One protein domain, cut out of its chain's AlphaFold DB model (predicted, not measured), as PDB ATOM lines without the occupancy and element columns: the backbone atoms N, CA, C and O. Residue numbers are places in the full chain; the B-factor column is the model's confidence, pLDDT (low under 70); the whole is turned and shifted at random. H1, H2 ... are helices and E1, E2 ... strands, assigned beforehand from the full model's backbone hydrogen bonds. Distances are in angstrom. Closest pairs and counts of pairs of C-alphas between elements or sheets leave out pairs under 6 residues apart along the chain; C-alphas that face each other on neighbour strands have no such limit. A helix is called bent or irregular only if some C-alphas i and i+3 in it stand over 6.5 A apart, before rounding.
ATOM      1  N   LEU A 373      49.912 -93.640   0.375       86.88
ATOM      2  CA  LEU A 373      50.745 -92.629   1.049       86.88
ATOM      3  C   LEU A 373      50.902 -92.881   2.561       86.88
ATOM      4  O   LEU A 373      51.588 -92.114   3.235       86.88
ATOM      5  N   GLU A 374      50.283 -93.936   3.099       88.81
ATOM      6  CA  GLU A 374      50.460 -94.355   4.498       88.81
ATOM      7  C   GLU A 374      51.915 -94.819   4.744       88.81
ATOM      8  O   GLU A 374      52.469 -95.510   3.884       88.81
ATOM      9  N   PRO A 375      52.559 -94.491   5.886       88.44
ATOM     10  CA  PRO A 375      53.980 -94.785   6.109       88.44
ATOM     11  C   PRO A 375      54.369 -96.251   5.884       88.44
ATOM     12  O   PRO A 375      55.328 -96.528   5.164       88.44
ATOM     13  N   ASP A 376      53.595 -97.189   6.435       89.94
ATOM     14  CA  ASP A 376      53.841 -98.628   6.293       89.94
ATOM     15  C   ASP A 376      53.603 -99.124   4.860       89.94
ATOM     16  O   ASP A 376      54.369 -99.935   4.348       89.94
ATOM     17  N   ASN A 377      52.601 -98.572   4.171       91.38
ATOM     18  CA  ASN A 377      52.277 -98.885   2.778       91.38
ATOM     19  C   ASN A 377      53.432 -98.492   1.835       91.38
ATOM     20  O   ASN A 377      53.835 -99.270   0.968       91.38
ATOM     21  N   VAL A 378      54.024 -97.311   2.044       92.75
ATOM     22  CA  VAL A 378      55.178 -96.837   1.262       92.75
ATOM     23  C   VAL A 378      56.457 -97.597   1.648       92.75
ATOM     24  O   VAL A 378      57.246 -97.939   0.767       92.75
ATOM     25  N   ARG A 379      56.657 -97.908   2.937       95.19
ATOM     26  CA  ARG A 379      57.770 -98.742   3.424       95.19
ATOM     27  C   ARG A 379      57.760-100.116   2.753       95.19
ATOM     28  O   ARG A 379      58.755-100.496   2.143       95.19
ATOM     29  N   ASP A 380      56.646-100.837   2.838       95.00
ATOM     30  CA  ASP A 380      56.521-102.209   2.339       95.00
ATOM     31  C   ASP A 380      56.688-102.276   0.818       95.00
ATOM     32  O   ASP A 380      57.410-103.136   0.311       95.00
ATOM     33  N   ARG A 381      56.128-101.294   0.097       95.06
ATOM     34  CA  ARG A 381      56.365-101.094  -1.339       95.06
ATOM     35  C   ARG A 381      57.857-100.991  -1.663       95.06
ATOM     36  O   ARG A 381      58.334-101.691  -2.553       95.06
ATOM     37  N   LEU A 382      58.598-100.127  -0.962       96.69
ATOM     38  CA  LEU A 382      60.034 -99.947  -1.208       96.69
ATOM     39  C   LEU A 382      60.852-101.185  -0.826       96.69
ATOM     40  O   LEU A 382      61.799-101.510  -1.538       96.69
ATOM     41  N   LEU A 383      60.474-101.900   0.239       96.94
ATOM     42  CA  LEU A 383      61.097-103.174   0.609       96.94
ATOM     43  C   LEU A 383      60.894-104.232  -0.483       96.94
ATOM     44  O   LEU A 383      61.869-104.828  -0.932       96.94
ATOM     45  N   SER A 384      59.668-104.407  -0.987       96.44
ATOM     46  CA  SER A 384      59.393-105.333  -2.093       96.44
ATOM     47  C   SER A 384      60.102-104.946  -3.396       96.44
ATOM     48  O   SER A 384      60.630-105.822  -4.084       96.44
ATOM     49  N   VAL A 385      60.188-103.654  -3.726       96.44
ATOM     50  CA  VAL A 385      60.964-103.172  -4.885       96.44
ATOM     51  C   VAL A 385      62.460-103.459  -4.718       96.44
ATOM     52  O   VAL A 385      63.083-103.965  -5.652       96.44
ATOM     53  N   ALA A 386      63.030-103.194  -3.539       96.94
ATOM     54  CA  ALA A 386      64.442-103.437  -3.255       96.94
ATOM     55  C   ALA A 386      64.795-104.933  -3.280       96.94
ATOM     56  O   ALA A 386      65.755-105.315  -3.943       96.94
ATOM     57  N   GLU A 387      63.994-105.787  -2.639       97.31
ATOM     58  CA  GLU A 387      64.180-107.246  -2.625       97.31
ATOM     59  C   GLU A 387      64.144-107.829  -4.049       97.31
ATOM     60  O   GLU A 387      65.042-108.571  -4.449       97.31
ATOM     61  N   THR A 388      63.181-107.384  -4.866       97.31
ATOM     62  CA  THR A 388      63.094-107.757  -6.288       97.31
ATOM     63  C   THR A 388      64.328-107.309  -7.081       97.31
ATOM     64  O   THR A 388      64.846-108.056  -7.913       97.31
ATOM     65  N   ALA A 389      64.812-106.087  -6.847       97.19
ATOM     66  CA  ALA A 389      65.956-105.533  -7.566       97.19
ATOM     67  C   ALA A 389      67.290-106.186  -7.165       97.19
ATOM     68  O   ALA A 389      68.165-106.322  -8.022       97.19
ATOM     69  N   THR A 390      67.428-106.626  -5.910       97.44
ATOM     70  CA  THR A 390      68.543-107.466  -5.441       97.44
ATOM     71  C   THR A 390      68.510-108.829  -6.125       97.44
ATOM     72  O   THR A 390      69.497-109.208  -6.752       97.44
ATOM     73  N   PHE A 391      67.359-109.515  -6.123       97.81
ATOM     74  CA  PHE A 391      67.217-110.795  -6.822       97.81
ATOM     75  C   PHE A 391      67.594-110.682  -8.309       97.81
ATOM     76  O   PHE A 391      68.357-111.508  -8.814       97.81
ATOM     77  N   LEU A 392      67.113-109.645  -9.013       97.38
ATOM     78  CA  LEU A 392      67.477-109.424 -10.417       97.38
ATOM     79  C   LEU A 392      68.968-109.117 -10.598       97.38
ATOM     80  O   LEU A 392      69.549-109.605 -11.562       97.38
ATOM     81  N   ALA A 393      69.602-108.358  -9.698       96.81
ATOM     82  CA  ALA A 393      71.040-108.085  -9.772       96.81
ATOM     83  C   ALA A 393      71.892-109.368  -9.721       96.81
ATOM     84  O   ALA A 393      72.938-109.433 -10.366       96.81
ATOM     85  N   GLU A 394      71.431-110.379  -8.983       97.25
ATOM     86  CA  GLU A 394      72.096-111.676  -8.828       97.25
ATOM     87  C   GLU A 394      71.759-112.670  -9.955       97.25
ATOM     88  O   GLU A 394      72.646-113.378 -10.433       97.25
ATOM     89  N   HIS A 395      70.493-112.732 -10.389       97.25
ATOM     90  CA  HIS A 395      69.978-113.826 -11.230       97.25
ATOM     91  C   HIS A 395      69.725-113.452 -12.699       97.25
ATOM     92  O   HIS A 395      69.771-114.332 -13.558       97.25
ATOM     93  N   ALA A 396      69.436-112.183 -13.001       97.00
ATOM     94  CA  ALA A 396      69.132-111.697 -14.353       97.00
ATOM     95  C   ALA A 396      69.400-110.176 -14.468       97.00
ATOM     96  O   ALA A 396      68.457-109.383 -14.611       97.00
ATOM     97  N   PRO A 397      70.667-109.729 -14.350       96.25
ATOM     98  CA  PRO A 397      71.011-108.314 -14.205       96.25
ATOM     99  C   PRO A 397      70.606-107.448 -15.406       96.25
ATOM    100  O   PRO A 397      70.404-106.246 -15.250       96.25
ATOM    101  N   GLU A 398      70.413-108.032 -16.591       95.31
ATOM    102  CA  GLU A 398      69.870-107.354 -17.772       95.31
ATOM    103  C   GLU A 398      68.408-106.895 -17.609       95.31
ATOM    104  O   GLU A 398      67.968-105.982 -18.311       95.31
ATOM    105  N   LEU A 399      67.663-107.482 -16.664       96.44
ATOM    106  CA  LEU A 399      66.287-107.109 -16.328       96.44
ATOM    107  C   LEU A 399      66.207-106.043 -15.224       96.44
ATOM    108  O   LEU A 399      65.145-105.444 -15.038       96.44
ATOM    109  N   LYS A 400      67.306-105.751 -14.512       95.94
ATOM    110  CA  LYS A 400      67.302-104.720 -13.463       95.94
ATOM    111  C   LYS A 400      67.084-103.300 -14.026       95.94
ATOM    112  O   LYS A 400      66.216-102.616 -13.496       95.94
ATOM    113  N   PRO A 401      67.737-102.839 -15.117       95.31
ATOM    114  CA  PRO A 401      67.491-101.501 -15.668       95.31
ATOM    115  C   PRO A 401      66.029-101.191 -16.060       95.31
ATOM    116  O   PRO A 401      65.573-100.094 -15.730       95.31
ATOM    117  N   PRO A 402      65.253-102.085 -16.720       93.50
ATOM    118  CA  PRO A 402      63.832-101.822 -16.961       93.50
ATOM    119  C   PRO A 402      62.975-101.876 -15.683       93.50
ATOM    120  O   PRO A 402      62.035-101.085 -15.588       93.50
ATOM    121  N   LEU A 403      63.308-102.720 -14.691       95.06
ATOM    122  CA  LEU A 403      62.652-102.676 -13.374       95.06
ATOM    123  C   LEU A 403      62.916-101.339 -12.674       95.06
ATOM    124  O   LEU A 403      61.986-100.733 -12.143       95.06
ATOM    125  N   ASP A 404      64.167-100.876 -12.681       96.94
ATOM    126  CA  ASP A 404      64.569 -99.622 -12.053       96.94
ATOM    127  C   ASP A 404      63.865 -98.428 -12.709       96.94
ATOM    128  O   ASP A 404      63.296 -97.597 -12.006       96.94
ATOM    129  N   ALA A 405      63.828 -98.362 -14.046       94.69
ATOM    130  CA  ALA A 405      63.144 -97.287 -14.767       94.69
ATOM    131  C   ALA A 405      61.646 -97.218 -14.426       94.69
ATOM    132  O   ALA A 405      61.116 -96.141 -14.154       94.69
ATOM    133  N   GLU A 406      60.963 -98.366 -14.392       92.88
ATOM    134  CA  GLU A 406      59.551 -98.420 -14.017       92.88
ATOM    135  C   GLU A 406      59.328 -98.062 -12.540       92.88
ATOM    136  O   GLU A 406      58.452 -97.260 -12.220       92.88
ATOM    137  N   SER A 407      60.139 -98.607 -11.635       95.81
ATOM    138  CA  SER A 407      60.011 -98.344 -10.196       95.81
ATOM    139  C   SER A 407      60.326 -96.881  -9.867       95.81
ATOM    140  O   SER A 407      59.701 -96.298  -8.983       95.81
ATOM    141  N   MET A 408      61.215 -96.233 -10.627       97.44
ATOM    142  CA  MET A 408      61.416 -94.782 -10.581       97.44
ATOM    143  C   MET A 408      60.162 -93.998 -10.996       97.44
ATOM    144  O   MET A 408      59.825 -93.009 -10.348       97.44
ATOM    145  N   GLU A 409      59.459 -94.413 -12.052       93.88
ATOM    146  CA  GLU A 409      58.252 -93.727 -12.545       93.88
ATOM    147  C   GLU A 409      56.976 -94.023 -11.732       93.88
ATOM    148  O   GLU A 409      56.004 -93.277 -11.853       93.88
ATOM    149  N   ILE A 410      56.972 -95.054 -10.879       92.06
ATOM    150  CA  ILE A 410      55.810 -95.454 -10.066       92.06
ATOM    151  C   ILE A 410      56.108 -95.332  -8.569       92.06
ATOM    152  O   ILE A 410      55.557 -94.480  -7.874       92.06
ATOM    153  N   ASP A 411      56.973 -96.203  -8.059       95.50
ATOM    154  CA  ASP A 411      57.103 -96.487  -6.632       95.50
ATOM    155  C   ASP A 411      57.900 -95.409  -5.901       95.50
ATOM    156  O   ASP A 411      57.492 -94.924  -4.844       95.50
ATOM    157  N   LEU A 412      58.991 -94.949  -6.512       97.56
ATOM    158  CA  LEU A 412      59.818 -93.877  -5.968       97.56
ATOM    159  C   LEU A 412      59.162 -92.496  -6.166       97.56
ATOM    160  O   LEU A 412      59.462 -91.575  -5.407       97.56
ATOM    161  N   LEU A 413      58.230 -92.332  -7.118       95.56
ATOM    162  CA  LEU A 413      57.385 -91.130  -7.181       95.56
ATOM    163  C   LEU A 413      56.351 -91.094  -6.050       95.56
ATOM    164  O   LEU A 413      56.169 -90.036  -5.449       95.56
ATOM    165  N   VAL A 414      55.746 -92.229  -5.693       95.56
ATOM    166  CA  VAL A 414      54.888 -92.331  -4.499       95.56
ATOM    167  C   VAL A 414      55.700 -92.080  -3.220       95.56
ATOM    168  O   VAL A 414      55.254 -91.333  -2.350       95.56
ATOM    169  N   ALA A 415      56.937 -92.585  -3.135       96.81
ATOM    170  CA  ALA A 415      57.862 -92.228  -2.055       96.81
ATOM    171  C   ALA A 415      58.199 -90.723  -2.027       96.81
ATOM    172  O   ALA A 415      58.325 -90.143  -0.951       96.81
ATOM    173  N   ALA A 416      58.303 -90.067  -3.188       97.00
ATOM    174  CA  ALA A 416      58.539 -88.627  -3.282       97.00
ATOM    175  C   ALA A 416      57.335 -87.787  -2.815       97.00
ATOM    176  O   ALA A 416      57.522 -86.781  -2.129       97.00
ATOM    177  N   GLU A 417      56.111 -88.207  -3.146       96.12
ATOM    178  CA  GLU A 417      54.868 -87.616  -2.632       96.12
ATOM    179  C   GLU A 417      54.768 -87.788  -1.107       96.12
ATOM    180  O   GLU A 417      54.598 -86.809  -0.379       96.12
ATOM    181  N   ALA A 418      54.963 -89.010  -0.600       95.94
ATOM    182  CA  ALA A 418      54.909 -89.299   0.831       95.94
ATOM    183  C   ALA A 418      55.996 -88.547   1.622       95.94
ATOM    184  O   ALA A 418      55.691 -87.909   2.629       95.94
ATOM    185  N   ALA A 419      57.247 -88.509   1.148       95.75
ATOM    186  CA  ALA A 419      58.332 -87.777   1.811       95.75
ATOM    187  C   ALA A 419      58.128 -86.250   1.819       95.75
ATOM    188  O   ALA A 419      58.691 -85.551   2.667       95.75
ATOM    189  N   ALA A 420      57.314 -85.718   0.901       94.88
ATOM    190  CA  ALA A 420      56.901 -84.321   0.914       94.88
ATOM    191  C   ALA A 420      55.810 -84.034   1.964       94.88
ATOM    192  O   ALA A 420      55.758 -82.911   2.471       94.88
ATOM    193  N   LEU A 421      54.975 -85.009   2.329       93.19
ATOM    194  CA  LEU A 421      53.915 -84.860   3.335       93.19
ATOM    195  C   LEU A 421      54.402 -85.187   4.757       93.19
ATOM    196  O   LEU A 421      54.145 -84.417   5.683       93.19
ATOM    197  N   LEU A 422      55.133 -86.293   4.920       93.06
ATOM    198  CA  LEU A 422      55.543 -86.843   6.212       93.06
ATOM    199  C   LEU A 422      56.559 -85.968   6.972       93.06
ATOM    200  O   LEU A 422      57.290 -85.133   6.419       93.06
ATOM    201  N   THR A 423      56.628 -86.188   8.284       91.56
ATOM    202  CA  THR A 423      57.513 -85.477   9.215       91.56
ATOM    203  C   THR A 423      58.155 -86.436  10.215       91.56
ATOM    204  O   THR A 423      57.658 -87.534  10.444       91.56
ATOM    205  N   GLY A 424      59.280 -86.021  10.803       92.69
ATOM    206  CA  GLY A 424      59.966 -86.802  11.832       92.69
ATOM    207  C   GLY A 424      60.461 -88.177  11.346       92.69
ATOM    208  O   GLY A 424      60.734 -88.337  10.151       92.69
ATOM    209  N   PRO A 425      60.565 -89.165  12.261       92.88
ATOM    210  CA  PRO A 425      61.206 -90.453  11.997       92.88
ATOM    211  C   PRO A 425      60.674 -91.207  10.778       92.88
ATOM    212  O   PRO A 425      61.453 -91.864  10.096       92.88
ATOM    213  N   ASP A 426      59.381 -91.112  10.469       91.81
ATOM    214  CA  ASP A 426      58.777 -91.892   9.381       91.81
ATOM    215  C   ASP A 426      59.148 -91.358   7.999       91.81
ATOM    216  O   ASP A 426      59.391 -92.137   7.077       91.81
ATOM    217  N   ARG A 427      59.314 -90.034   7.864       94.81
ATOM    218  CA  ARG A 427      59.937 -89.464   6.665       94.81
ATOM    219  C   ARG A 427      61.403 -89.868   6.577       94.81
ATOM    220  O   ARG A 427      61.878 -90.157   5.487       94.81
ATOM    221  N   ASP A 428      62.127 -89.855   7.688       95.44
ATOM    222  CA  ASP A 428      63.572 -90.072   7.651       95.44
ATOM    223  C   ASP A 428      63.892 -91.550   7.315       95.44
ATOM    224  O   ASP A 428      64.689 -91.798   6.411       95.44
ATOM    225  N   ARG A 429      63.132 -92.512   7.869       95.06
ATOM    226  CA  ARG A 429      63.098 -93.935   7.455       95.06
ATOM    227  C   ARG A 429      62.763 -94.114   5.970       95.06
ATOM    228  O   ARG A 429      63.422 -94.879   5.268       95.06
ATOM    229  N   LEU A 430      61.739 -93.407   5.484       96.19
ATOM    230  CA  LEU A 430      61.337 -93.424   4.077       96.19
ATOM    231  C   LEU A 430      62.454 -92.896   3.162       96.19
ATOM    232  O   LEU A 430      62.716 -93.471   2.106       96.19
ATOM    233  N   LEU A 431      63.137 -91.823   3.571       97.50
ATOM    234  CA  LEU A 431      64.283 -91.273   2.850       97.50
ATOM    235  C   LEU A 431      65.464 -92.243   2.843       97.50
ATOM    236  O   LEU A 431      66.112 -92.358   1.809       97.50
ATOM    237  N   ASP A 432      65.736 -92.949   3.940       97.75
ATOM    238  CA  ASP A 432      66.808 -93.949   3.999       97.75
ATOM    239  C   ASP A 432      66.560 -95.101   3.011       97.75
ATOM    240  O   ASP A 432      67.435 -95.396   2.194       97.75
ATOM    241  N   LEU A 433      65.347 -95.674   2.997       97.62
ATOM    242  CA  LEU A 433      64.956 -96.715   2.034       97.62
ATOM    243  C   LEU A 433      65.011 -96.214   0.581       97.62
ATOM    244  O   LEU A 433      65.602 -96.862  -0.284       97.62
ATOM    245  N   ALA A 434      64.421 -95.047   0.304       98.06
ATOM    246  CA  ALA A 434      64.356 -94.506  -1.050       98.06
ATOM    247  C   ALA A 434      65.741 -94.099  -1.582       98.06
ATOM    248  O   ALA A 434      66.022 -94.293  -2.763       98.06
ATOM    249  N   CYS A 435      66.622 -93.563  -0.728       98.25
ATOM    250  CA  CYS A 435      67.996 -93.233  -1.112       98.25
ATOM    251  C   CYS A 435      68.829 -94.495  -1.348       98.25
ATOM    252  O   CYS A 435      69.436 -94.595  -2.408       98.25
ATOM    253  N   GLY A 436      68.796 -95.469  -0.431       97.81
ATOM    254  CA  GLY A 436      69.573 -96.707  -0.561       97.81
ATOM    255  C   GLY A 436      69.216 -97.515  -1.811       97.81
ATOM    256  O   GLY A 436      70.100 -98.079  -2.453       97.81
ATOM    257  N   TYR A 437      67.945 -97.499  -2.226       98.00
ATOM    258  CA  TYR A 437      67.543 -98.037  -3.526       98.00
ATOM    259  C   TYR A 437      68.119 -97.223  -4.701       98.00
ATOM    260  O   TYR A 437      68.713 -97.790  -5.617       98.00
ATOM    261  N   LEU A 438      67.976 -95.891  -4.673       98.12
ATOM    262  CA  LEU A 438      68.425 -94.989  -5.743       98.12
ATOM    263  C   LEU A 438      69.956 -94.903  -5.901       98.12
ATOM    264  O   LEU A 438      70.428 -94.594  -6.998       98.12
ATOM    265  N   ASP A 439      70.724 -95.207  -4.852       97.12
ATOM    266  CA  ASP A 439      72.184 -95.382  -4.901       97.12
ATOM    267  C   ASP A 439      72.592 -96.613  -5.737       97.12
ATOM    268  O   ASP A 439      73.669 -96.630  -6.333       97.12
ATOM    269  N   GLY A 440      71.712 -97.618  -5.837       95.38
ATOM    270  CA  GLY A 440      71.879 -98.829  -6.649       95.38
ATOM    271  C   GLY A 440      71.293 -98.751  -8.067       95.38
ATOM    272  O   GLY A 440      71.101 -99.796  -8.694       95.38
ATOM    273  N   VAL A 441      70.965 -97.554  -8.570       97.25
ATOM    274  CA  VAL A 441      70.398 -97.340  -9.917       97.25
ATOM    275  C   VAL A 441      71.436 -96.720 -10.856       97.25
ATOM    276  O   VAL A 441      71.974 -95.647 -10.582       97.25
ATOM    277  N   ASP A 442      71.676 -97.363 -12.003       94.19
ATOM    278  CA  ASP A 442      72.660 -96.891 -12.983       94.19
ATOM    279  C   ASP A 442      72.293 -95.541 -13.632       94.19
ATOM    280  O   ASP A 442      71.136 -95.179 -13.863       94.19
ATOM    281  N   GLU A 443      73.331 -94.793 -13.995       93.25
ATOM    282  CA  GLU A 443      73.245 -93.464 -14.583       93.25
ATOM    283  C   GLU A 443      72.678 -93.476 -16.025       93.25
ATOM    284  O   GLU A 443      72.279 -92.429 -16.544       93.25
ATOM    285  N   THR A 444      72.598 -94.629 -16.703       94.06
ATOM    286  CA  THR A 444      71.811 -94.757 -17.945       94.06
ATOM    287  C   THR A 444      70.313 -94.852 -17.663       94.06
ATOM    288  O   THR A 444      69.548 -94.152 -18.331       94.06
ATOM    289  N   THR A 445      69.890 -95.586 -16.628       95.50
ATOM    290  CA  THR A 445      68.494 -95.626 -16.156       95.50
ATOM    291  C   THR A 445      68.026 -94.242 -15.711       95.50
ATOM    292  O   THR A 445      66.981 -93.768 -16.160       95.50
ATOM    293  N   TRP A 446      68.847 -93.525 -14.932       95.94
ATOM    294  CA  TRP A 446      68.565 -92.137 -14.547       95.94
ATOM    295  C   TRP A 446      68.288 -91.222 -15.746       95.94
ATOM    296  O   TRP A 446      67.485 -90.300 -15.621       95.94
ATOM    297  N   ARG A 447      68.913 -91.464 -16.905       92.75
ATOM    298  CA  ARG A 447      68.695 -90.709 -18.156       92.75
ATOM    299  C   ARG A 447      67.553 -91.239 -19.025       92.75
ATOM    300  O   ARG A 447      67.164 -90.541 -19.960       92.75
ATOM    301  N   ALA A 448      67.054 -92.444 -18.760       91.94
ATOM    302  CA  ALA A 448      65.960 -93.058 -19.507       91.94
ATOM    303  C   ALA A 448      64.586 -92.541 -19.051       91.94
ATOM    304  O   ALA A 448      63.723 -92.301 -19.894       91.94
ATOM    305  N   VAL A 449      64.406 -92.324 -17.742       94.62
ATOM    306  CA  VAL A 449      63.160 -91.783 -17.167       94.62
ATOM    307  C   VAL A 449      62.923 -90.312 -17.566       94.62
ATOM    308  O   VAL A 449      63.887 -89.597 -17.865       94.62
ATOM    309  N   PRO A 450      61.676 -89.800 -17.536       94.69
ATOM    310  CA  PRO A 450      61.370 -88.405 -17.863       94.69
ATOM    311  C   PRO A 450      62.091 -87.382 -16.972       94.69
ATOM    312  O   PRO A 450      62.248 -87.591 -15.767       94.69
ATOM    313  N   ALA A 451      62.479 -86.230 -17.524       95.12
ATOM    314  CA  ALA A 451      63.246 -85.204 -16.814       95.12
ATOM    315  C   ALA A 451      62.526 -84.631 -15.582       95.12
ATOM    316  O   ALA A 451      63.172 -84.319 -14.581       95.12
ATOM    317  N   LEU A 452      61.192 -84.534 -15.600       94.56
ATOM    318  CA  LEU A 452      60.427 -84.088 -14.429       94.56
ATOM    319  C   LEU A 452      60.405 -85.149 -13.313       94.56
ATOM    320  O   LEU A 452      60.467 -84.791 -12.136       94.56
ATOM    321  N   THR A 453      60.384 -86.438 -13.667       96.12
ATOM    322  CA  THR A 453      60.556 -87.556 -12.723       96.12
ATOM    323  C   THR A 453      61.969 -87.537 -12.145       96.12
ATOM    324  O   THR A 453      62.134 -87.463 -10.928       96.12
ATOM    325  N   ARG A 454      62.996 -87.477 -13.006       97.06
ATOM    326  CA  ARG A 454      64.408 -87.341 -12.609       97.06
ATOM    327  C   ARG A 454      64.633 -86.146 -11.681       97.06
ATOM    328  O   ARG A 454      65.342 -86.302 -10.693       97.06
ATOM    329  N   LEU A 455      64.013 -84.989 -11.930       97.44
ATOM    330  CA  LEU A 455      64.090 -83.830 -11.033       97.44
ATOM    331  C   LEU A 455      63.559 -84.156  -9.631       97.44
ATOM    332  O   LEU A 455      64.292 -83.977  -8.661       97.44
ATOM    333  N   ARG A 456      62.331 -84.679  -9.508       97.81
ATOM    334  CA  ARG A 456      61.756 -85.045  -8.199       97.81
ATOM    335  C   ARG A 456      62.620 -86.078  -7.474       97.81
ATOM    336  O   ARG A 456      62.915 -85.902  -6.296       97.81
ATOM    337  N   LEU A 457      63.095 -87.105  -8.178       98.19
ATOM    338  CA  LEU A 457      63.905 -88.165  -7.576       98.19
ATOM    339  C   LEU A 457      65.318 -87.708  -7.191       98.19
ATOM    340  O   LEU A 457      65.799 -88.096  -6.132       98.19
ATOM    341  N   ARG A 458      65.973 -86.829  -7.963       97.62
ATOM    342  CA  ARG A 458      67.254 -86.218  -7.547       97.62
ATOM    343  C   ARG A 458      67.082 -85.281  -6.343       97.62
ATOM    344  O   ARG A 458      68.020 -85.153  -5.561       97.62
ATOM    345  N   LEU A 459      65.915 -84.651  -6.171       98.25
ATOM    346  CA  LEU A 459      65.592 -83.853  -4.978       98.25
ATOM    347  C   LEU A 459      65.307 -84.739  -3.756       98.25
ATOM    348  O   LEU A 459      65.820 -84.446  -2.677       98.25
ATOM    349  N   LEU A 460      64.569 -85.841  -3.933       98.25
ATOM    350  CA  LEU A 460      64.338 -86.865  -2.906       98.25
ATOM    351  C   LEU A 460      65.663 -87.465  -2.411       98.25
ATOM    352  O   LEU A 460      65.960 -87.411  -1.220       98.25
ATOM    353  N   HIS A 461      66.495 -87.939  -3.342       97.94
ATOM    354  CA  HIS A 461      67.818 -88.531  -3.098       97.94
ATOM    355  C   HIS A 461      68.773 -87.581  -2.358       97.94
ATOM    356  O   HIS A 461      69.554 -87.997  -1.510       97.94
ATOM    357  N   ARG A 462      68.668 -86.272  -2.619       97.06
ATOM    358  CA  ARG A 462      69.444 -85.223  -1.928       97.06
ATOM    359  C   ARG A 462      68.759 -84.677  -0.668       97.06
ATOM    360  O   ARG A 462      69.256 -83.713  -0.090       97.06
ATOM    361  N   ARG A 463      67.630 -85.265  -0.252       97.31
ATOM    362  CA  ARG A 463      66.788 -84.865   0.896       97.31
ATOM    363  C   ARG A 463      66.359 -83.386   0.863       97.31
ATOM    364  O   ARG A 463      66.119 -82.761   1.894       97.31
ATOM    365  N   MET A 464      66.227 -82.820  -0.336       97.50
ATOM    366  CA  MET A 464      65.867 -81.419  -0.590       97.50
ATOM    367  C   MET A 464      64.339 -81.233  -0.543       97.50
ATOM    368  O   MET A 464      63.694 -80.972  -1.557       97.50
ATOM    369  N   ILE A 465      63.734 -81.433   0.634       96.88
ATOM    370  CA  ILE A 465      62.267 -81.501   0.799       96.88
ATOM    371  C   ILE A 465      61.512 -80.203   0.415       96.88
ATOM    372  O   ILE A 465      60.465 -80.318  -0.230       96.88
ATOM    373  N   PRO A 466      61.981 -78.975   0.729       96.88
ATOM    374  CA  PRO A 466      61.308 -77.738   0.297       96.88
ATOM    375  C   PRO A 466      61.286 -77.587  -1.231       96.88
ATOM    376  O   PRO A 466      60.262 -77.243  -1.830       96.88
ATOM    377  N   GLU A 467      62.403 -77.909  -1.879       97.69
ATOM    378  CA  GLU A 467      62.520 -77.962  -3.330       97.69
ATOM    379  C   GLU A 467      61.656 -79.073  -3.944       97.69
ATOM    380  O   GLU A 467      61.007 -78.842  -4.964       97.69
ATOM    381  N   LEU A 468      61.584 -80.253  -3.317       97.50
ATOM    382  CA  LEU A 468      60.744 -81.367  -3.766       97.50
ATOM    383  C   LEU A 468      59.254 -80.999  -3.737       97.50
ATOM    384  O   LEU A 468      58.570 -81.168  -4.746       97.50
ATOM    385  N   ARG A 469      58.769 -80.410  -2.634       96.12
ATOM    386  CA  ARG A 469      57.414 -79.827  -2.541       96.12
ATOM    387  C   ARG A 469      57.151 -78.826  -3.670       96.12
ATOM    388  O   ARG A 469      56.090 -78.852  -4.287       96.12
ATOM    389  N   SER A 470      58.137 -77.987  -3.987       94.88
ATOM    390  CA  SER A 470      58.034 -77.004  -5.075       94.88
ATOM    391  C   SER A 470      57.968 -77.657  -6.465       94.88
ATOM    392  O   SER A 470      57.236 -77.176  -7.329       94.88
ATOM    393  N   ALA A 471      58.689 -78.763  -6.683       94.69
ATOM    394  CA  ALA A 471      58.675 -79.522  -7.936       94.69
ATOM    395  C   ALA A 471      57.401 -80.372  -8.117       94.69
ATOM    396  O   ALA A 471      56.932 -80.528  -9.245       94.69
ATOM    397  N   LEU A 472      56.821 -80.881  -7.024       93.81
ATOM    398  CA  LEU A 472      55.512 -81.544  -7.009       93.81
ATOM    399  C   LEU A 472      54.397 -80.549  -7.353       93.81
ATOM    400  O   LEU A 472      53.721 -80.722  -8.364       93.81
ATOM    401  N   ALA A 473      54.298 -79.438  -6.616       92.25
ATOM    402  CA  ALA A 473      53.282 -78.414  -6.866       92.25
ATOM    403  C   ALA A 473      53.423 -77.738  -8.246       92.25
ATOM    404  O   ALA A 473      52.445 -77.258  -8.817       92.25
ATOM    405  N   PHE A 474      54.635 -77.684  -8.813       91.62
ATOM    406  CA  PHE A 474      54.840 -77.300 -10.213       91.62
ATOM    407  C   PHE A 474      54.199 -78.308 -11.177       91.62
ATOM    408  O   PHE A 474      53.505 -77.903 -12.105       91.62
ATOM    409  N   ALA A 475      54.396 -79.608 -10.952       88.12
ATOM    410  CA  ALA A 475      53.858 -80.652 -11.818       88.12
ATOM    411  C   ALA A 475      52.323 -80.723 -11.802       88.12
ATOM    412  O   ALA A 475      51.727 -80.983 -12.839       88.12
ATOM    413  N   GLU A 476      51.694 -80.467 -10.652       86.12
ATOM    414  CA  GLU A 476      50.232 -80.405 -10.515       86.12
ATOM    415  C   GLU A 476      49.627 -79.268 -11.351       86.12
ATOM    416  O   GLU A 476      48.619 -79.466 -12.027       86.12
ATOM    417  N   ARG A 477      50.266 -78.087 -11.355       84.19
ATOM    418  CA  ARG A 477      49.818 -76.928 -12.147       84.19
ATOM    419  C   ARG A 477      50.077 -77.103 -13.641       84.19
ATOM    420  O   ARG A 477      49.179 -76.889 -14.447       84.19
ATOM    421  N   GLU A 478      51.291 -77.506 -14.014       76.75
ATOM    422  CA  GLU A 478      51.698 -77.589 -15.423       76.75
ATOM    423  C   GLU A 478      51.287 -78.903 -16.111       76.75
ATOM    424  O   GLU A 478      51.637 -79.123 -17.268       76.75
ATOM    425  N   ALA A 479      50.496 -79.763 -15.456       62.69
ATOM    426  CA  ALA A 479      49.913 -80.965 -16.066       62.69
ATOM    427  C   ALA A 479      49.054 -80.667 -17.317       62.69
ATOM    428  O   ALA A 479      48.835 -81.557 -18.140       62.69
ATOM    429  N   ALA A 480      48.586 -79.422 -17.470       56.72
ATOM    430  CA  ALA A 480      47.818 -78.940 -18.617       56.72
ATOM    431  C   ALA A 480      48.630 -78.092 -19.625       56.72
ATOM    432  O   ALA A 480      48.099 -77.757 -20.686       56.72
ATOM    433  N   THR A 481      49.891 -77.743 -19.335       68.31
ATOM    434  CA  THR A 481      50.659 -76.730 -20.088       68.31
ATOM    435  C   THR A 481      51.868 -77.324 -20.813       68.31
ATOM    436  O   THR A 481      52.550 -78.221 -20.320       68.31
ATOM    437  N   GLU A 482      52.208 -76.787 -21.987       80.19
ATOM    438  CA  GLU A 482      53.420 -77.185 -22.710       80.19
ATOM    439  C   GLU A 482      54.645 -76.405 -22.189       80.19
ATOM    440  O   GLU A 482      54.877 -75.252 -22.552       80.19
ATOM    441  N   VAL A 483      55.422 -77.026 -21.293       89.00
ATOM    442  CA  VAL A 483      56.574 -76.383 -20.634       89.00
ATOM    443  C   VAL A 483      57.679 -76.022 -21.633       89.00
ATOM    444  O   VAL A 483      58.054 -76.815 -22.497       89.00
ATOM    445  N   ARG A 484      58.252 -74.822 -21.471       91.69
ATOM    446  CA  ARG A 484      59.325 -74.296 -22.320       91.69
ATOM    447  C   ARG A 484      60.569 -75.192 -22.307       91.69
ATOM    448  O   ARG A 484      61.087 -75.531 -21.244       91.69
ATOM    449  N   VAL A 485      61.109 -75.471 -23.492       93.25
ATOM    450  CA  VAL A 485      62.402 -76.140 -23.694       93.25
ATOM    451  C   VAL A 485      63.363 -75.246 -24.477       93.25
ATOM    452  O   VAL A 485      62.935 -74.415 -25.281       93.25
ATOM    453  N   ARG A 486      64.672 -75.398 -24.242       91.06
ATOM    454  CA  ARG A 486      65.733 -74.641 -24.934       91.06
ATOM    455  C   ARG A 486      66.987 -75.497 -25.167       91.06
ATOM    456  O   ARG A 486      67.313 -76.320 -24.306       91.06
ATOM    457  N   PRO A 487      67.741 -75.289 -26.259       90.12
ATOM    458  CA  PRO A 487      69.032 -75.927 -26.463       90.12
ATOM    459  C   PRO A 487      70.078 -75.401 -25.464       90.12
ATOM    460  O   PRO A 487      70.035 -74.257 -25.012       90.12
ATOM    461  N   GLY A 488      71.058 -76.238 -25.140       84.94
ATOM    462  CA  GLY A 488      72.181 -75.927 -24.261       84.94
ATOM    463  C   GLY A 488      73.347 -76.896 -24.459       84.94
ATOM    464  O   GLY A 488      73.241 -77.868 -25.205       84.94
ATOM    465  N   GLY A 489      74.467 -76.635 -23.783       75.12
ATOM    466  CA  GLY A 489      75.700 -77.415 -23.928       75.12
ATOM    467  C   GLY A 489      76.582 -76.940 -25.092       75.12
ATOM    468  O   GLY A 489      76.117 -76.717 -26.209       75.12
ATOM    469  N   MET A 490      77.878 -76.763 -24.818       62.84
ATOM    470  CA  MET A 490      78.823 -76.126 -25.747       62.84
ATOM    471  C   MET A 490      79.423 -77.107 -26.771       62.84
ATOM    472  O   MET A 490      79.593 -76.753 -27.934       62.84
ATOM    473  N   THR A 491      79.714 -78.346 -26.356       57.91
ATOM    474  CA  THR A 491      80.362 -79.386 -27.187       57.91
ATOM    475  C   THR A 491      79.395 -80.459 -27.690       57.91
ATOM    476  O   THR A 491      79.574 -80.998 -28.779       57.91
ATOM    477  N   ARG A 492      78.340 -80.755 -26.923       63.94
ATOM    478  CA  ARG A 492      77.189 -81.567 -27.334       63.94
ATOM    479  C   ARG A 492      75.937 -80.741 -27.069       63.94
ATOM    480  O   ARG A 492      75.630 -80.480 -25.909       63.94
ATOM    481  N   ARG A 493      75.243 -80.318 -28.131       82.69
ATOM    482  CA  ARG A 493      73.958 -79.624 -27.996       82.69
ATOM    483  C   ARG A 493      72.912 -80.628 -27.503       82.69
ATOM    484  O   ARG A 493      72.685 -81.641 -28.157       82.69
ATOM    485  N   ARG A 494      72.341 -80.346 -26.337       90.88
ATOM    486  CA  ARG A 494      71.237 -81.054 -25.672       90.88
ATOM    487  C   ARG A 494      70.096 -80.064 -25.449       90.88
ATOM    488  O   ARG A 494      70.290 -78.863 -25.622       90.88
ATOM    489  N   TRP A 495      68.918 -80.547 -25.086       93.38
ATOM    490  CA  TRP A 495      67.725 -79.738 -24.855       93.38
ATOM    491  C   TRP A 495      67.267 -79.857 -23.413       93.38
ATOM    492  O   TRP A 495      67.242 -80.950 -22.863       93.38
ATOM    493  N   TYR A 496      66.898 -78.731 -22.814       93.75
ATOM    494  CA  TYR A 496      66.589 -78.630 -21.394       93.75
ATOM    495  C   TYR A 496      65.238 -77.959 -21.184       93.75
ATOM    496  O   TYR A 496      64.987 -76.914 -21.788       93.75
ATOM    497  N   ALA A 497      64.402 -78.530 -20.319       93.31
ATOM    498  CA  ALA A 497      63.143 -77.920 -19.904       93.31
ATOM    499  C   ALA A 497      63.364 -76.883 -18.791       93.31
ATOM    500  O   ALA A 497      64.170 -77.098 -17.882       93.31
ATOM    501  N   ASP A 498      62.611 -75.784 -18.832       91.38
ATOM    502  CA  ASP A 498      62.581 -74.736 -17.802       91.38
ATOM    503  C   ASP A 498      61.759 -75.160 -16.561       91.38
ATOM    504  O   ASP A 498      60.944 -74.401 -16.041       91.38
ATOM    505  N   TYR A 499      61.974 -76.387 -16.071       92.88
ATOM    506  CA  TYR A 499      61.468 -76.830 -14.766       92.88
ATOM    507  C   TYR A 499      62.180 -76.086 -13.614       92.88
ATOM    508  O   TYR A 499      63.274 -75.539 -13.816       92.88
ATOM    509  N   PRO A 500      61.624 -76.096 -12.383       92.88
ATOM    510  CA  PRO A 500      62.267 -75.501 -11.216       92.88
ATOM    511  C   PRO A 500      63.728 -75.939 -11.044       92.88
ATOM    512  O   PRO A 500      64.088 -77.080 -11.336       92.88
ATOM    513  N   LEU A 501      64.572 -75.026 -10.548       93.88
ATOM    514  CA  LEU A 501      65.997 -75.261 -10.253       93.88
ATOM    515  C   LEU A 501      66.869 -75.591 -11.482       93.88
ATOM    516  O   LEU A 501      67.974 -76.119 -11.335       93.88
ATOM    517  N   ARG A 502      66.420 -75.260 -12.703       90.62
ATOM    518  CA  ARG A 502      67.241 -75.390 -13.917       90.62
ATOM    519  C   ARG A 502      68.548 -74.601 -13.768       90.62
ATOM    520  O   ARG A 502      68.541 -73.376 -13.697       90.62
ATOM    521  N   GLY A 503      69.674 -75.314 -13.775       86.44
ATOM    522  CA  GLY A 503      71.012 -74.733 -13.619       86.44
ATOM    523  C   GLY A 503      71.509 -74.604 -12.173       86.44
ATOM    524  O   GLY A 503      72.613 -74.094 -11.971       86.44
ATOM    525  N   ASP A 504      70.754 -75.081 -11.177       93.19
ATOM    526  CA  ASP A 504      71.252 -75.215  -9.806       93.19
ATOM    527  C   ASP A 504      72.405 -76.233  -9.760       93.19
ATOM    528  O   ASP A 504      72.258 -77.398 -10.134       93.19
ATOM    529  N   ARG A 505      73.571 -75.791  -9.276       93.12
ATOM    530  CA  ARG A 505      74.799 -76.602  -9.191       93.12
ATOM    531  C   ARG A 505      74.718 -77.728  -8.155       93.12
ATOM    532  O   ARG A 505      75.612 -78.569  -8.120       93.12
ATOM    533  N   ARG A 506      73.673 -77.757  -7.320       94.75
ATOM    534  CA  ARG A 506      73.367 -78.866  -6.403       94.75
ATOM    535  C   ARG A 506      72.811 -80.097  -7.130       94.75
ATOM    536  O   ARG A 506      72.774 -81.166  -6.526       94.75
ATOM    537  N   LEU A 507      72.393 -79.969  -8.394       94.44
ATOM    538  CA  LEU A 507      71.795 -81.040  -9.197       94.44
ATOM    539  C   LEU A 507      72.724 -81.489 -10.348       94.44
ATOM    540  O   LEU A 507      73.462 -80.667 -10.896       94.44
ATOM    541  N   PRO A 508      72.689 -82.774 -10.761       93.06
ATOM    542  CA  PRO A 508      73.381 -83.244 -11.964       93.06
ATOM    543  C   PRO A 508      72.968 -82.476 -13.227       93.06
ATOM    544  O   PRO A 508      71.798 -82.131 -13.405       93.06
ATOM    545  N   ALA A 509      73.918 -82.231 -14.131       87.81
ATOM    546  CA  ALA A 509      73.733 -81.347 -15.289       87.81
ATOM    547  C   ALA A 509      72.751 -81.867 -16.362       87.81
ATOM    548  O   ALA A 509      72.397 -81.127 -17.277       87.81
ATOM    549  N   ASP A 510      72.321 -83.123 -16.268       91.31
ATOM    550  CA  ASP A 510      71.307 -83.779 -17.098       91.31
ATOM    551  C   ASP A 510      69.945 -83.937 -16.396       91.31
ATOM    552  O   ASP A 510      69.000 -84.437 -17.003       91.31
ATOM    553  N   THR A 511      69.786 -83.435 -15.163       94.94
ATOM    554  CA  THR A 511      68.506 -83.477 -14.424       94.94
ATOM    555  C   THR A 511      67.346 -82.927 -15.260       94.94
ATOM    556  O   THR A 511      66.305 -83.566 -15.367       94.94
ATOM    557  N   HIS A 512      67.565 -81.796 -15.935       94.81
ATOM    558  CA  HIS A 512      66.578 -81.098 -16.768       94.81
ATOM    559  C   HIS A 512      66.623 -81.475 -18.260       94.81
ATOM    560  O   HIS A 512      65.960 -80.819 -19.062       94.81
ATOM    561  N   ASP A 513      67.445 -82.451 -18.660       93.94
ATOM    562  CA  ASP A 513      67.669 -82.810 -20.069       93.94
ATOM    563  C   ASP A 513      66.497 -83.611 -20.647       93.94
ATOM    564  O   ASP A 513      66.282 -84.752 -20.256       93.94
ATOM    565  N   VAL A 514      65.789 -83.025 -21.613       94.31
ATOM    566  CA  VAL A 514      64.633 -83.602 -22.323       94.31
ATOM    567  C   VAL A 514      64.970 -84.050 -23.751       94.31
ATOM    568  O   VAL A 514      64.072 -84.354 -24.539       94.31
ATOM    569  N   THR A 515      66.251 -84.111 -24.139       92.44
ATOM    570  CA  THR A 515      66.667 -84.437 -25.523       92.44
ATOM    571  C   THR A 515      66.077 -85.767 -26.017       92.44
ATOM    572  O   THR A 515      65.718 -85.883 -27.189       92.44
ATOM    573  N   GLY A 516      65.953 -86.762 -25.129       90.81
ATOM    574  CA  GLY A 516      65.350 -88.068 -25.421       90.81
ATOM    575  C   GLY A 516      63.815 -88.097 -25.374       90.81
ATOM    576  O   GLY A 516      63.204 -89.006 -25.937       90.81
ATOM    577  N   GLU A 517      63.179 -87.099 -24.761       92.44
ATOM    578  CA  GLU A 517      61.724 -86.993 -24.570       92.44
ATOM    579  C   GLU A 517      61.049 -86.226 -25.715       92.44
ATOM    580  O   GLU A 517      59.922 -86.540 -26.097       92.44
ATOM    581  N   LEU A 518      61.757 -85.272 -26.327       93.12
ATOM    582  CA  LEU A 518      61.236 -84.425 -27.400       93.12
ATOM    583  C   LEU A 518      60.701 -85.218 -28.603       93.12
ATOM    584  O   LEU A 518      61.352 -86.117 -29.143       93.12
TER     585      LEU A 518
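Overview. This is residues 373 to 518 of the 799 residues of the protein "Glyco_trans_2-like domain-containing protein" of Desertiactinospora gelatinilytica (UniProt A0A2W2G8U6). Picture a helical body with a small strand hairpin at one end. On one side H1, H3 and H4 form a three-helix bundle, with H2 leading into H3 alongside H1; the hairpin of H6 and H7 packs across this bundle, and the last stretch, residues 498 to 518, winds between H6 and the hairpin of E1 and E2. The printed part has 146 residues, with seven named helices, H1 to H7, followed by E1 and E2, an antiparallel sheet of two strands; the class is mostly helix. The whole is compact, with a radius of gyration of the C-alphas of 15.5 A, and rounded, spanning 41 by 36 by 28 A.

Along the chain. Find C-alpha 375 at (53.980, -94.785, 6.109); from there H1 runs 30.3 A to residue 395. Next come H2, residues 397 to 409, 19.5 A, and H3, residues 411 to 421, 15.6 A. H2 is irregular, but only just: C-alphas 398 and 401 are 6.7 A apart. H4, residues 424 to 439, spans 22.4 A, and the short H5 takes residues 443 to 448. Look for C-alpha 451 at (63.246, -85.204, -16.814), where H6 begins; it ends at residue 461. H7, residues 465 to 478, spans 19.8 A. E1 holds residues 485 to 488 and E2 residues 494 to 497, ending at C-alpha 497 (63.143, -77.920, -19.904).

Arrangement. Begin with H1, H3 and H4, an up and down bundle, each running against the one before it. H1 touches H3 at a shallow tilt of 30 degrees; their closest C-alphas, of Val 378 and Ala 415, are 6.3 A apart. H1 touches H4 at a shallow tilt of 19 degrees, closest at Ala 386 and Tyr 437, C-alphas 6.2 A apart. With residues 385 to 393 alone, H1 touches H2, closest at the C-alphas of Leu 392 and Lys 400, 5.6 A. H5 touches residues 401 to 405 of H2, closest at the C-alphas of Thr 445 and Ala 405, 5.8 A. H3 and H6 are the hubs, touching four helices each; they touch at a steep tilt of 61 degrees. H6 and H7, a helical hairpin, touch at a shallow tilt of 20 degrees, with the C-alphas of Leu 459 and Leu 468 closest at 5.6 A. In the hairpin of E1 and E2, look at N 486 and O 496, 2.9 A, within hydrogen-bond range. Every O i to N i+4 pair is within range in H1, H3, H4, H6 and H7, against 7 of 9 in H2 and 1 of 2 in H5.

Size, cuts and confidence. The two C-alphas farthest apart, of Asp 376 and Thr 491, are 46.8 A apart. The printed part has no cut and no long link. Mean pLDDT of the printed part is 92.7; residues 479 to 481 and 490 to 492 are under 70.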